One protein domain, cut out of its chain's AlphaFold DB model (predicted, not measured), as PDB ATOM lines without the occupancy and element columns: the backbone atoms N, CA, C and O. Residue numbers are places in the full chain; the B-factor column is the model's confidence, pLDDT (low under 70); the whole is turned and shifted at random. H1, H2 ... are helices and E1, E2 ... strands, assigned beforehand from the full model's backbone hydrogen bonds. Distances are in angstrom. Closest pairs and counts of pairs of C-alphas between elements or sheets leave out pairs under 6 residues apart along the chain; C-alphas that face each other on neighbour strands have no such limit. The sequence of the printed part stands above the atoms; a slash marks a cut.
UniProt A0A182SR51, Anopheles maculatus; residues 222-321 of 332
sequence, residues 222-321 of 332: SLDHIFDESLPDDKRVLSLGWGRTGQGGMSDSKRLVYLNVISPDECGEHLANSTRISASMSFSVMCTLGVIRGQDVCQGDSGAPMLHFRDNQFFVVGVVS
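What this domain is: This is residues 222 to 321 of the 332 residues of a protein of Anopheles maculatus (UniProt A0A182SR51). With little regular structure, two small antiparallel sheets, E1-E2-E3 and the hairpin E4-E5, pack face to face with strands crossed, among long loops; helix H1 grazes the first sheet. Of 100 printed residues, 39 are in named elements, class mixed, with H1 following E2. The whole is compact, radius of gyration of the C-alphas 14.0 A, spans 39 by 36 by 23 A.

How they stand to each other: E1, residues 236-241, and E2, residues 255-262, form a hairpin; N 239 and O 257 are 2.9 A apart. E3, residues 287-290, is antiparallel to E2, N 260 and O 289 2.8 A apart. H1, residues 264-271, has every O i to N i+4 pair within hydrogen-bond range; its closest C-alpha to E3 is Cys 267, 5.9 A from that of Cys 287. E4, residues 305-310, and E5, residues 313-319, form a hairpin, N 308 and O 315 2.9 A apart. In this sandwich, two sheets face to face, the closest C-alphas of E1 and E4 are Leu 238 and Leu 307, 4.9 A.

Where its parts are: C-alpha 236 is at (12.695, -12.119, -42.594), C-alpha 319 at (19.699, -9.824, -30.141).

The domain as a whole: The printed part has no cut. Links E1-E2, H1-E3 and E3-E4 are long. Residues 222-234, 271-284 and 294 have pLDDT under 70.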
ATOM      1  N   SER A 222      13.766   0.073 -32.212       66.44
ATOM      2  CA  SER A 222      12.320   0.046 -32.359       66.44
ATOM      3  C   SER A 222      11.604   0.309 -31.023       66.44
ATOM      4  O   SER A 222      11.153  -0.628 -30.372       66.44
ATOM      5  N   LEU A 223      11.519   1.569 -30.568       58.72
ATOM      6  CA  LEU A 223      10.791   1.898 -29.322       58.72
ATOM      7  C   LEU A 223       9.264   1.855 -29.490       58.72
ATOM      8  O   LEU A 223       8.559   1.463 -28.564       58.72
ATOM      9  N   ASP A 224       8.771   2.219 -30.676       46.94
ATOM     10  CA  ASP A 224       7.336   2.304 -30.985       46.94
ATOM     11  C   ASP A 224       6.849   1.202 -31.935       46.94
ATOM     12  O   ASP A 224       5.647   1.050 -32.160       46.94
ATOM     13  N   HIS A 225       7.767   0.421 -32.508       49.53
ATOM     14  CA  HIS A 225       7.427  -0.631 -33.452       49.53
ATOM     15  C   HIS A 225       7.531  -2.000 -32.771       49.53
ATOM     16  O   HIS A 225       8.594  -2.538 -32.468       49.53
ATOM     17  N   ILE A 226       6.359  -2.579 -32.531       51.81
ATOM     18  CA  ILE A 226       6.225  -3.996 -32.217       51.81
ATOM     19  C   ILE A 226       6.521  -4.716 -33.527       51.81
ATOM     20  O   ILE A 226       5.787  -4.523 -34.501       51.81
ATOM     21  N   PHE A 227       7.625  -5.459 -33.593       57.09
ATOM     22  CA  PHE A 227       7.788  -6.454 -34.645       57.09
ATOM     23  C   PHE A 227       6.690  -7.488 -34.415       57.09
ATOM     24  O   PHE A 227       6.767  -8.314 -33.509       57.09
ATOM     25  N   ASP A 228       5.591  -7.324 -35.140       58.69
ATOM     26  CA  ASP A 228       4.442  -8.194 -35.012       58.69
ATOM     27  C   ASP A 228       4.676  -9.401 -35.913       58.69
ATOM     28  O   ASP A 228       4.479  -9.352 -37.127       58.69
ATOM     29  N   GLU A 229       5.103 -10.495 -35.285       55.28
ATOM     30  CA  GLU A 229       5.318 -11.796 -35.919       55.28
ATOM     31  C   GLU A 229       4.052 -12.332 -36.618       55.28
ATOM     32  O   GLU A 229       4.128 -13.311 -37.365       55.28
ATOM     33  N   SER A 230       2.879 -11.726 -36.385       48.94
ATOM     34  CA  SER A 230       1.609 -12.066 -37.028       48.94
ATOM     35  C   SER A 230       1.307 -11.271 -38.305       48.94
ATOM     36  O   SER A 230       0.387 -11.656 -39.034       48.94
ATOM     37  N   LEU A 231       2.077 -10.222 -38.628       46.88
ATOM     38  CA  LEU A 231       1.842  -9.442 -39.842       46.88
ATOM     39  C   LEU A 231       2.263 -10.212 -41.114       46.88
ATOM     40  O   LEU A 231       3.219 -10.992 -41.080       46.88
ATOM     41  N   PRO A 232       1.545 -10.033 -42.243       46.12
ATOM     42  CA  PRO A 232       1.753 -10.829 -43.457       46.12
ATOM     43  C   PRO A 232       2.955 -10.397 -44.312       46.12
ATOM     44  O   PRO A 232       3.314 -11.126 -45.236       46.12
ATOM     45  N   ASP A 233       3.554  -9.237 -44.032       52.22
ATOM     46  CA  ASP A 233       4.681  -8.707 -44.800       52.22
ATOM     47  C   ASP A 233       6.008  -9.240 -44.235       52.22
ATOM     48  O   ASP A 233       6.258  -9.160 -43.038       52.22
ATOM     49  N   ASP A 234       6.803  -9.843 -45.122       62.78
ATOM     50  CA  ASP A 234       8.148 -10.414 -44.951       62.78
ATOM     51  C   ASP A 234       8.676 -10.587 -43.509       62.78
ATOM     52  O   ASP A 234       9.355  -9.723 -42.959       62.78
ATOM     53  N   LYS A 235       8.465 -11.773 -42.920       73.88
ATOM     54  CA  LYS A 235       8.982 -12.151 -41.587       73.88
ATOM     55  C   LYS A 235      10.496 -12.399 -41.550       73.88
ATOM     56  O   LYS A 235      10.984 -13.073 -40.639       73.88
ATOM     57  N   ARG A 236      11.245 -11.945 -42.553       84.44
ATOM     58  CA  ARG A 236      12.695 -12.119 -42.594       84.44
ATOM     59  C   ARG A 236      13.385 -11.057 -41.760       84.44
ATOM     60  O   ARG A 236      13.113  -9.864 -41.870       84.44
ATOM     61  N   VAL A 237      14.345 -11.513 -40.972       88.25
ATOM     62  CA  VAL A 237      15.303 -10.661 -40.278       88.25
ATOM     63  C   VAL A 237      16.696 -10.940 -40.813       88.25
ATOM     64  O   VAL A 237      17.027 -12.065 -41.187       88.25
ATOM     65  N   LEU A 238      17.511  -9.898 -40.867       89.94
ATOM     66  CA  LEU A 238      18.919  -9.989 -41.215       89.94
ATOM     67  C   LEU A 238      19.748 -10.030 -39.933       89.94
ATOM     68  O   LEU A 238      19.595  -9.164 -39.074       89.94
ATOM     69  N   SER A 239      20.651 -10.996 -39.834       92.69
ATOM     70  CA  SER A 239      21.712 -11.020 -38.828       92.69
ATOM     71  C   SER A 239      23.077 -10.961 -39.497       92.69
ATOM     72  O   SER A 239      23.221 -11.274 -40.684       92.69
ATOM     73  N   LEU A 240      24.077 -10.517 -38.742       93.19
ATOM     74  CA  LEU A 240      25.420 -10.289 -39.255       93.19
ATOM     75  C   LEU A 240      26.496 -10.406 -38.180       93.19
ATOM     76  O   LEU A 240      26.280 -10.025 -37.031       93.19
ATOM     77  N   GLY A 241      27.677 -10.882 -38.571       94.38
ATOM     78  CA  GLY A 241      28.775 -11.093 -37.632       94.38
ATOM     79  C   GLY A 241      30.015 -11.751 -38.230       94.38
ATOM     80  O   GLY A 241      30.170 -11.848 -39.445       94.38
ATOM     81  N   TRP A 242      30.910 -12.187 -37.342       94.38
ATOM     82  CA  TRP A 242      32.181 -12.861 -37.659       94.38
ATOM     83  C   TRP A 242      32.272 -14.239 -36.990       94.38
ATOM     84  O   TRP A 242      33.354 -14.695 -36.588       94.38
ATOM     85  N   GLY A 243      31.119 -14.868 -36.774       90.38
ATOM     86  CA  GLY A 243      31.008 -16.176 -36.161       90.38
ATOM     87  C   GLY A 243      31.570 -17.302 -37.015       90.38
ATOM     88  O   GLY A 243      32.216 -17.109 -38.050       90.38
ATOM     89  N   ARG A 244      31.388 -18.524 -36.518       87.62
ATOM     90  CA  ARG A 244      31.853 -19.727 -37.204       87.62
ATOM     91  C   ARG A 244      31.098 -19.947 -38.503       87.62
ATOM     92  O   ARG A 244      29.881 -19.833 -38.532       87.62
ATOM     93  N   THR A 245      31.813 -20.362 -39.540       83.38
ATOM     94  CA  THR A 245      31.201 -20.724 -40.824       83.38
ATOM     95  C   THR A 245      30.956 -22.231 -40.905       83.38
ATOM     96  O   THR A 245      31.579 -23.024 -40.189       83.38
ATOM     97  N   GLY A 246      30.079 -22.653 -41.822       72.62
ATOM     98  CA  GLY A 246      29.818 -24.073 -42.094       72.62
ATOM     99  C   GLY A 246      31.038 -24.846 -42.618       72.62
ATOM    100  O   GLY A 246      31.057 -26.071 -42.562       72.62
ATOM    101  N   GLN A 247      32.080 -24.145 -43.080       70.62
ATOM    102  CA  GLN A 247      33.361 -24.735 -43.490       70.62
ATOM    103  C   GLN A 247      34.304 -24.996 -42.300       70.62
ATOM    104  O   GLN A 247      35.329 -25.662 -42.448       70.62
ATOM    105  N   GLY A 248      33.937 -24.522 -41.107       76.94
ATOM    106  CA  GLY A 248      34.736 -24.603 -39.895       76.94
ATOM    107  C   GLY A 248      35.631 -23.379 -39.687       76.94
ATOM    108  O   GLY A 248      35.998 -22.667 -40.615       76.94
ATOM    109  N   GLY A 249      36.001 -23.146 -38.425       85.38
ATOM    110  CA  GLY A 249      36.754 -21.952 -38.030       85.38
ATOM    111  C   GLY A 249      35.862 -20.721 -37.877       85.38
ATOM    112  O   GLY A 249      34.658 -20.795 -38.095       85.38
ATOM    113  N   MET A 250      36.451 -19.619 -37.416       90.12
ATOM    114  CA  MET A 250      35.768 -18.328 -37.311       90.12
ATOM    115  C   MET A 250      35.950 -17.557 -38.614       90.12
ATOM    116  O   MET A 250      37.032 -17.626 -39.199       90.12
ATOM    117  N   SER A 251      34.938 -16.800 -39.024       92.12
ATOM    118  CA  SER A 251      35.040 -15.950 -40.204       92.12
ATOM    119  C   SER A 251      36.072 -14.833 -40.010       92.12
ATOM    120  O   SER A 251      36.231 -14.300 -38.905       92.12
ATOM    121  N   ASP A 252      36.788 -14.502 -41.085       93.75
ATOM    122  CA  ASP A 252      37.620 -13.298 -41.167       93.75
ATOM    123  C   ASP A 252      36.794 -12.095 -41.643       93.75
ATOM    124  O   ASP A 252      36.891 -11.014 -41.066       93.75
ATOM    125  N   SER A 253      35.932 -12.319 -42.638       93.88
ATOM    126  CA  SER A 253      34.985 -11.349 -43.188       93.88
ATOM    127  C   SER A 253      33.705 -11.271 -42.367       93.88
ATOM    128  O   SER A 253      33.269 -12.261 -41.766       93.88
ATOM    129  N   LYS A 254      33.079 -10.091 -42.358       93.94
ATOM    130  CA  LYS A 254      31.733  -9.922 -41.818       93.94
ATOM    131  C   LYS A 254      30.751 -10.592 -42.770       93.94
ATOM    132  O   LYS A 254      30.762 -10.318 -43.969       93.94
ATOM    133  N   ARG A 255      29.910 -11.474 -42.244       91.69
ATOM    134  CA  ARG A 255      28.952 -12.261 -43.031       91.69
ATOM    135  C   ARG A 255      27.525 -11.893 -42.678       91.69
ATOM    136  O   ARG A 255      27.254 -11.433 -41.571       91.69
ATOM    137  N   LEU A 256      26.635 -12.103 -43.639       89.50
ATOM    138  CA  LEU A 256      25.226 -11.738 -43.608       89.50
ATOM    139  C   LEU A 256      24.360 -12.989 -43.767       89.50
ATOM    140  O   LEU A 256      24.581 -13.801 -44.671       89.50
ATOM    141  N   VAL A 257      23.331 -13.124 -42.930       86.94
ATOM    142  CA  VAL A 257      22.365 -14.224 -43.013       86.94
ATOM    143  C   VAL A 257      20.940 -13.716 -42.832       86.94
ATOM    144  O   VAL A 257      20.617 -13.054 -41.847       86.94
ATOM    145  N   TYR A 258      20.072 -14.044 -43.790       86.50
ATOM    146  CA  TYR A 258      18.633 -13.863 -43.630       86.50
ATOM    147  C   TYR A 258      18.032 -15.082 -42.944       86.50
ATOM    148  O   TYR A 258      18.287 -16.228 -43.328       86.50
ATOM    149  N   LEU A 259      17.193 -14.817 -41.953       86.75
ATOM    150  CA  LEU A 259      16.493 -15.822 -41.175       86.75
ATOM    151  C   LEU A 259      14.996 -15.522 -41.203       86.75
ATOM    152  O   LEU A 259      14.586 -14.366 -41.130       86.75
ATOM    153  N   ASN A 260      14.178 -16.562 -41.289       86.38
ATOM    154  CA  ASN A 260      12.733 -16.457 -41.139       86.38
ATOM    155  C   ASN A 260      12.380 -16.486 -39.656       86.38
ATOM    156  O   ASN A 260      12.793 -17.414 -38.959       86.38
ATOM    157  N   VAL A 261      11.582 -15.529 -39.189       85.56
ATOM    158  CA  VAL A 261      10.962 -15.611 -37.863       85.56
ATOM    159  C   VAL A 261       9.831 -16.639 -37.899       85.56
ATOM    160  O   VAL A 261       8.938 -16.565 -38.749       85.56
ATOM    161  N   ILE A 262       9.886 -17.605 -36.983       80.94
ATOM    162  CA  ILE A 262       8.915 -18.699 -36.871       80.94
ATOM    163  C   ILE A 262       7.948 -18.475 -35.712       80.94
ATOM    164  O   ILE A 262       8.217 -17.703 -34.795       80.94
ATOM    165  N   SER A 263       6.808 -19.163 -35.755       77.25
ATOM    166  CA  SER A 263       5.783 -19.020 -34.717       77.25
ATOM    167  C   SER A 263       6.250 -19.561 -33.354       77.25
ATOM    168  O   SER A 263       7.074 -20.480 -33.311       77.25
ATOM    169  N   PRO A 264       5.685 -19.076 -32.233       73.94
ATOM    170  CA  PRO A 264       5.974 -19.627 -30.910       73.94
ATOM    171  C   PRO A 264       5.692 -21.131 -30.782       73.94
ATOM    172  O   PRO A 264       6.437 -21.820 -30.086       73.94
ATOM    173  N   ASP A 265       4.659 -21.644 -31.459       74.50
ATOM    174  CA  ASP A 265       4.313 -23.072 -31.449       74.50
ATOM    175  C   ASP A 265       5.397 -23.903 -32.150       74.50
ATOM    176  O   ASP A 265       5.944 -24.835 -31.561       74.50
ATOM    177  N   GLU A 266       5.778 -23.504 -33.368       78.62
ATOM    178  CA  GLU A 266       6.867 -24.132 -34.128       78.62
ATOM    179  C   GLU A 266       8.191 -24.045 -33.359       78.62
ATOM    180  O   GLU A 266       8.923 -25.029 -33.233       78.62
ATOM    181  N   CYS A 267       8.474 -22.894 -32.746       77.75
ATOM    182  CA  CYS A 267       9.639 -22.750 -31.890       77.75
ATOM    183  C   CYS A 267       9.596 -23.710 -30.695       77.75
ATOM    184  O   CYS A 267      10.592 -24.365 -30.389       77.75
ATOM    185  N   GLY A 268       8.443 -23.835 -30.035       73.12
ATOM    186  CA  GLY A 268       8.231 -24.777 -28.943       73.12
ATOM    187  C   GLY A 268       8.523 -26.222 -29.352       73.12
ATOM    188  O   GLY A 268       9.163 -26.944 -28.589       73.12
ATOM    189  N   GLU A 269       8.135 -26.628 -30.563       76.50
ATOM    190  CA  GLU A 269       8.450 -27.953 -31.113       76.50
ATOM    191  C   GLU A 269       9.958 -28.148 -31.327       76.50
ATOM    192  O   GLU A 269      10.520 -29.158 -30.889       76.50
ATOM    193  N   HIS A 270      10.642 -27.162 -31.918       71.62
ATOM    194  CA  HIS A 270      12.097 -27.194 -32.099       71.62
ATOM    195  C   HIS A 270      12.864 -27.198 -30.769       71.62
ATOM    196  O   HIS A 270      13.940 -27.793 -30.659       71.62
ATOM    197  N   LEU A 271      12.303 -26.564 -29.739       69.75
ATOM    198  CA  LEU A 271      12.909 -26.426 -28.420       69.75
ATOM    199  C   LEU A 271      12.484 -27.500 -27.418       69.75
ATOM    200  O   LEU A 271      13.104 -27.589 -26.360       69.75
ATOM    201  N   ALA A 272      11.504 -28.350 -27.732       64.31
ATOM    202  CA  ALA A 272      10.966 -29.365 -26.819       64.31
ATOM    203  C   ALA A 272      12.032 -30.341 -26.279       64.31
ATOM    204  O   ALA A 272      11.887 -30.883 -25.184       64.31
ATOM    205  N   ASN A 273      13.126 -30.530 -27.022       60.22
ATOM    206  CA  ASN A 273      14.263 -31.366 -26.630       60.22
ATOM    207  C   ASN A 273      15.437 -30.571 -26.022       60.22
ATOM    208  O   ASN A 273      16.464 -31.154 -25.664       60.22
ATOM    209  N   SER A 274      15.325 -29.244 -25.914       61.44
ATOM    210  CA  SER A 274      16.360 -28.373 -25.362       61.44
ATOM    211  C   SER A 274      16.241 -28.286 -23.845       61.44
ATOM    212  O   SER A 274      15.233 -27.862 -23.296       61.44
ATOM    213  N   THR A 275      17.321 -28.615 -23.139       56.47
ATOM    214  CA  THR A 275      17.418 -28.419 -21.682       56.47
ATOM    215  C   THR A 275      17.764 -26.980 -21.289       56.47
ATOM    216  O   THR A 275      17.825 -26.674 -20.099       56.47
ATOM    217  N   ARG A 276      18.028 -26.104 -22.270       54.53
ATOM    218  CA  ARG A 276      18.487 -24.721 -22.051       54.53
ATOM    219  C   ARG A 276      17.382 -23.678 -22.136       54.53
ATOM    220  O   ARG A 276      17.586 -22.572 -21.656       54.53
ATOM    221  N   ILE A 277      16.246 -24.015 -22.745       57.28
ATOM    222  CA  ILE A 277      15.140 -23.084 -22.959       57.28
ATOM    223  C   ILE A 277      13.888 -23.684 -22.326       57.28
ATOM    224  O   ILE A 277      13.500 -24.808 -22.628       57.28
ATOM    225  N   SER A 278      13.285 -22.951 -21.391       52.78
ATOM    226  CA  SER A 278      12.038 -23.366 -20.748       52.78
ATOM    227  C   SER A 278      10.843 -22.873 -21.559       52.78
ATOM    228  O   SER A 278      10.868 -21.761 -22.078       52.78
ATOM    229  N   ALA A 279       9.753 -23.645 -21.589       48.94
ATOM    230  CA  ALA A 279       8.482 -23.234 -22.193       48.94
ATOM    231  C   ALA A 279       7.925 -21.905 -21.624       48.94
ATOM    232  O   ALA A 279       7.091 -21.266 -22.255       48.94
ATOM    233  N   SER A 280       8.405 -21.449 -20.459       49.22
ATOM    234  CA  SER A 280       8.069 -20.138 -19.883       49.22
ATOM    235  C   SER A 280       8.705 -18.936 -20.603       49.22
ATOM    236  O   SER A 280       8.417 -17.798 -20.235       49.22
ATOM    237  N   MET A 281       9.550 -19.158 -21.617       57.22
ATOM    238  CA  MET A 281      10.254 -18.111 -22.375       57.22
ATOM    239  C   MET A 281       9.439 -17.511 -23.536       57.22
ATOM    240  O   MET A 281       9.943 -16.643 -24.244       57.22
ATOM    241  N   SER A 282       8.175 -17.913 -23.705       52.66
ATOM    242  CA  SER A 282       7.357 -17.639 -24.899       52.66
ATOM    243  C   SER A 282       7.064 -16.165 -25.210       52.66
ATOM    244  O   SER A 282       6.542 -15.881 -26.278       52.66
ATOM    245  N   PHE A 283       7.341 -15.225 -24.298       53.94
ATOM    246  CA  PHE A 283       7.013 -13.799 -24.486       53.94
ATOM    247  C   PHE A 283       8.230 -12.878 -24.633       53.94
ATOM    248  O   PHE A 283       8.054 -11.685 -24.869       53.94
ATOM    249  N   SER A 284       9.447 -13.404 -24.473       64.25
ATOM    250  CA  SER A 284      10.692 -12.616 -24.509       64.25
ATOM    251  C   SER A 284      11.716 -13.172 -25.500       64.25
ATOM    252  O   SER A 284      12.879 -12.776 -25.455       64.25
ATOM    253  N   VAL A 285      11.313 -14.122 -26.346       73.69
ATOM    254  CA  VAL A 285      12.197 -14.830 -27.274       73.69
ATOM    255  C   VAL A 285      11.557 -14.853 -28.649       73.69
ATOM    256  O   VAL A 285      10.436 -15.326 -28.800       73.69
ATOM    257  N   MET A 286      12.310 -14.366 -29.627       80.75
ATOM    258  CA  MET A 286      12.047 -14.553 -31.047       80.75
ATOM    259  C   MET A 286      12.828 -15.777 -31.508       80.75
ATOM    260  O   MET A 286      14.012 -15.914 -31.184       80.75
ATOM    261  N   CYS A 287      12.182 -16.652 -32.265       82.25
ATOM    262  CA  CYS A 287      12.831 -17.824 -32.830       82.25
ATOM    263  C   CYS A 287      12.941 -17.687 -34.334       82.25
ATOM    264  O   CYS A 287      12.022 -17.214 -35.002       82.25
ATOM    265  N   THR A 288      14.073 -18.127 -34.863       85.94
ATOM    266  CA  THR A 288      14.396 -17.968 -36.271       85.94
ATOM    267  C   THR A 288      14.920 -19.264 -36.860       85.94
ATOM    268  O   THR A 288      15.584 -20.029 -36.167       85.94
ATOM    269  N   LEU A 289      14.668 -19.478 -38.148       82.19
ATOM    270  CA  LEU A 289      15.286 -20.540 -38.940       82.19
ATOM    271  C   LEU A 289      15.959 -19.941 -40.171       82.19
ATOM    272  O   LEU A 289      15.446 -18.988 -40.761       82.19
ATOM    273  N   GLY A 290      17.080 -20.521 -40.596       77.88
ATOM    274  CA  GLY A 290      17.713 -20.164 -41.863       77.88
ATOM    275  C   GLY A 290      16.742 -20.242 -43.035       77.88
ATOM    276  O   GLY A 290      16.002 -21.218 -43.174       77.88
ATOM    277  N   VAL A 291      16.767 -19.230 -43.911       71.44
ATOM    278  CA  VAL A 291      16.000 -19.253 -45.171       71.44
ATOM    279  C   VAL A 291      16.413 -20.451 -46.035       71.44
ATOM    280  O   VAL A 291      15.577 -21.046 -46.716       71.44
ATOM    281  N   ILE A 292      17.689 -20.843 -45.969       70.75
ATOM    282  CA  ILE A 292      18.213 -22.066 -46.577       70.75
ATOM    283  C   ILE A 292      18.669 -23.020 -45.468       70.75
ATOM    284  O   ILE A 292      19.264 -22.619 -44.465       70.75
ATOM    285  N   ARG A 293      18.404 -24.318 -45.659       70.62
ATOM    286  CA  ARG A 293      18.784 -25.376 -44.714       70.62
ATOM    287  C   ARG A 293      20.287 -25.324 -44.410       70.62
ATOM    288  O   ARG A 293      21.101 -25.309 -45.328       70.62
ATOM    289  N   GLY A 294      20.633 -25.368 -43.124       68.38
ATOM    290  CA  GLY A 294      22.020 -25.350 -42.648       68.38
ATOM    291  C   GLY A 294      22.587 -23.954 -42.383       68.38
ATOM    292  O   GLY A 294      23.741 -23.854 -41.980       68.38
ATOM    293  N   GLN A 295      21.796 -22.897 -42.583       74.88
ATOM    294  CA  GLN A 295      22.185 -21.530 -42.247       74.88
ATOM    295  C   GLN A 295      21.585 -21.107 -40.928       74.88
ATOM    296  O   GLN A 295      20.403 -21.322 -40.673       74.88
ATOM    297  N   ASP A 296      22.420 -20.493 -40.109       79.25
ATOM    298  CA  ASP A 296      22.025 -19.982 -38.815       79.25
ATOM    299  C   ASP A 296      23.081 -18.991 -38.318       79.25
ATOM    300  O   ASP A 296      24.129 -18.807 -38.941       79.25
ATOM    301  N   VAL A 297      22.805 -18.382 -37.173       82.00
ATOM    302  CA  VAL A 297      23.801 -17.693 -36.358       82.00
ATOM    303  C   VAL A 297      24.616 -18.714 -35.568       82.00
ATOM    304  O   VAL A 297      24.088 -19.670 -34.994       82.00
ATOM    305  N   CYS A 298      25.928 -18.515 -35.529       83.44
ATOM    306  CA  CYS A 298      26.868 -19.507 -35.030       83.44
ATOM    307  C   CYS A 298      27.666 -18.992 -33.830       83.44
ATOM    308  O   CYS A 298      27.512 -17.863 -33.358       83.44
ATOM    309  N   GLN A 299      28.556 -19.830 -33.288       80.81
ATOM    310  CA  GLN A 299      29.453 -19.380 -32.226       80.81
ATOM    311  C   GLN A 299      30.284 -18.188 -32.709       80.81
ATOM    312  O   GLN A 299      30.944 -18.272 -33.740       80.81
ATOM    313  N   GLY A 300      30.287 -17.107 -31.931       80.38
ATOM    314  CA  GLY A 300      30.912 -15.836 -32.302       80.38
ATOM    315  C   GLY A 300      29.937 -14.762 -32.770       80.38
ATOM    316  O   GLY A 300      30.298 -13.594 -32.695       80.38
ATOM    317  N   ASP A 301      28.713 -15.135 -33.156       90.94
ATOM    318  CA  ASP A 301      27.641 -14.189 -33.503       90.94
ATOM    319  C   ASP A 301      26.772 -13.812 -32.293       90.94
ATOM    320  O   ASP A 301      25.821 -13.047 -32.410       90.94
ATOM    321  N   SER A 302      27.092 -14.329 -31.103       93.50
ATOM    322  CA  SER A 302      26.456 -13.934 -29.844       93.50
ATOM    323  C   SER A 302      26.411 -12.412 -29.697       93.50
ATOM    324  O   SER A 302      27.446 -11.751 -29.788       93.50
ATOM    325  N   GLY A 303      25.227 -11.855 -29.443       95.81
ATOM    326  CA  GLY A 303      25.009 -10.414 -29.337       95.81
ATOM    327  C   GLY A 303      24.779  -9.679 -30.663       95.81
ATOM    328  O   GLY A 303      24.486  -8.483 -30.631       95.81
ATOM    329  N   ALA A 304      24.866 -10.366 -31.809       96.12
ATOM    330  CA  ALA A 304      24.555  -9.784 -33.111       96.12
ATOM    331  C   ALA A 304      23.099  -9.299 -33.178       96.12
ATOM    332  O   ALA A 304      22.223  -9.876 -32.519       96.12
ATOM    333  N   PRO A 305      22.818  -8.245 -33.958       94.62
ATOM    334  CA  PRO A 305      21.463  -7.739 -34.088       94.62
ATOM    335  C   PRO A 305      20.621  -8.647 -34.982       94.62
ATOM    336  O   PRO A 305      21.092  -9.118 -36.014       94.62
ATOM    337  N   MET A 306      19.344  -8.796 -34.638       91.56
ATOM    338  CA  MET A 306      18.307  -9.169 -35.600       91.56
ATOM    339  C   MET A 306      17.705  -7.886 -36.156       91.56
ATOM    340  O   MET A 306      17.175  -7.066 -35.399       91.56
ATOM    341  N   LEU A 307      17.820  -7.699 -37.466       90.81
ATOM    342  CA  LEU A 307      17.465  -6.465 -38.149       90.81
ATOM    343  C   LEU A 307      16.246  -6.665 -39.036       90.81
ATOM    344  O   LEU A 307      16.226  -7.556 -39.882       90.81
ATOM    345  N   HIS A 308      15.271  -5.781 -38.893       87.44
ATOM    346  CA  HIS A 308      14.128  -5.689 -39.788       87.44
ATOM    347  C   HIS A 308      14.261  -4.435 -40.656       87.44
ATOM    348  O   HIS A 308      14.562  -3.353 -40.144       87.44
ATOM    349  N   PHE A 309      14.065  -4.579 -41.967       86.06
ATOM    350  CA  PHE A 309      14.124  -3.462 -42.904       86.06
ATOM    351  C   PHE A 309      12.721  -2.926 -43.186       86.06
ATOM    352  O   PHE A 309      11.861  -3.646 -43.688       86.06
ATOM    353  N   ARG A 310      12.493  -1.648 -42.888       79.75
ATOM    354  CA  ARG A 310      11.196  -0.989 -43.049       79.75
ATOM    355  C   ARG A 310      11.392   0.502 -43.281       79.75
ATOM    356  O   ARG A 310      12.305   1.093 -42.722       79.75
ATOM    357  N   ASP A 311      10.536   1.119 -44.095       79.69
ATOM    358  CA  ASP A 311      10.532   2.576 -44.306       79.69
ATOM    359  C   ASP A 311      11.919   3.130 -44.713       79.69
ATOM    360  O   ASP A 311      12.312   4.237 -44.355       79.69
ATOM    361  N   ASN A 312      12.668   2.343 -45.500       82.75
ATOM    362  CA  ASN A 312      14.047   2.609 -45.926       82.75
ATOM    363  C   ASN A 312      15.099   2.672 -44.804       82.75
ATOM    364  O   ASN A 312      16.162   3.271 -44.983       82.75
ATOM    365  N   GLN A 313      14.821   2.044 -43.662       86.50
ATOM    366  CA  GLN A 313      15.718   1.978 -42.517       86.50
ATOM    367  C   GLN A 313      15.781   0.568 -41.925       86.50
ATOM    368  O   GLN A 313      14.821  -0.200 -41.960       86.50
ATOM    369  N   PHE A 314      16.927   0.239 -41.340       89.06
ATOM    370  CA  PHE A 314      17.087  -0.950 -40.514       89.06
ATOM    371  C   PHE A 314      16.788  -0.649 -39.047       89.06
ATOM    372  O   PHE A 314      17.321   0.306 -38.474       89.06
ATOM    373  N   PHE A 315      15.987  -1.520 -38.438       88.50
ATOM    374  CA  PHE A 315      15.633  -1.493 -37.026       88.50
ATOM    375  C   PHE A 315      16.114  -2.759 -36.332       88.50
ATOM    376  O   PHE A 315      15.913  -3.860 -36.843       88.50
ATOM    377  N   VAL A 316      16.691  -2.620 -35.140       90.38
ATOM    378  CA  VAL A 316      16.960  -3.766 -34.268       90.38
ATOM    379  C   VAL A 316      15.650  -4.233 -33.650       90.38
ATOM    380  O   VAL A 316      14.980  -3.471 -32.951       90.38
ATOM    381  N   VAL A 317      15.317  -5.498 -33.897       87.69
ATOM    382  CA  VAL A 317      14.130  -6.183 -33.364       87.69
ATOM    383  C   VAL A 317      14.487  -7.347 -32.435       87.69
ATOM    384  O   VAL A 317      13.613  -7.898 -31.775       87.69
ATOM    385  N   GLY A 318      15.771  -7.701 -32.336       88.75
ATOM    386  CA  GLY A 318      16.254  -8.758 -31.454       88.75
ATOM    387  C   GLY A 318      17.775  -8.774 -31.323       88.75
ATOM    388  O   GLY A 318      18.483  -8.056 -32.029       88.75
ATOM    389  N   VAL A 319      18.271  -9.607 -30.409       92.44
ATOM    390  CA  VAL A 319      19.699  -9.824 -30.141       92.44
ATOM    391  C   VAL A 319      19.950 -11.329 -30.106       92.44
ATOM    392  O   VAL A 319      19.215 -12.060 -29.441       92.44
ATOM    393  N   VAL A 320      20.981 -11.805 -30.808       92.94
ATOM    394  CA  VAL A 320      21.362 -13.225 -30.809       92.94
ATOM    395  C   VAL A 320      21.772 -13.659 -29.398       92.94
ATOM    396  O   VAL A 320      22.788 -13.207 -28.869       92.94
ATOM    397  N   SER A 321      20.995 -14.570 -28.807       88.31
ATOM    398  CA  SER A 321      21.233 -15.124 -27.467       88.31
ATOM    399  C   SER A 321      21.742 -16.567 -27.528       88.31
ATOM    400  O   SER A 321      22.874 -16.855 -27.135       88.31
TER     401      SER A 321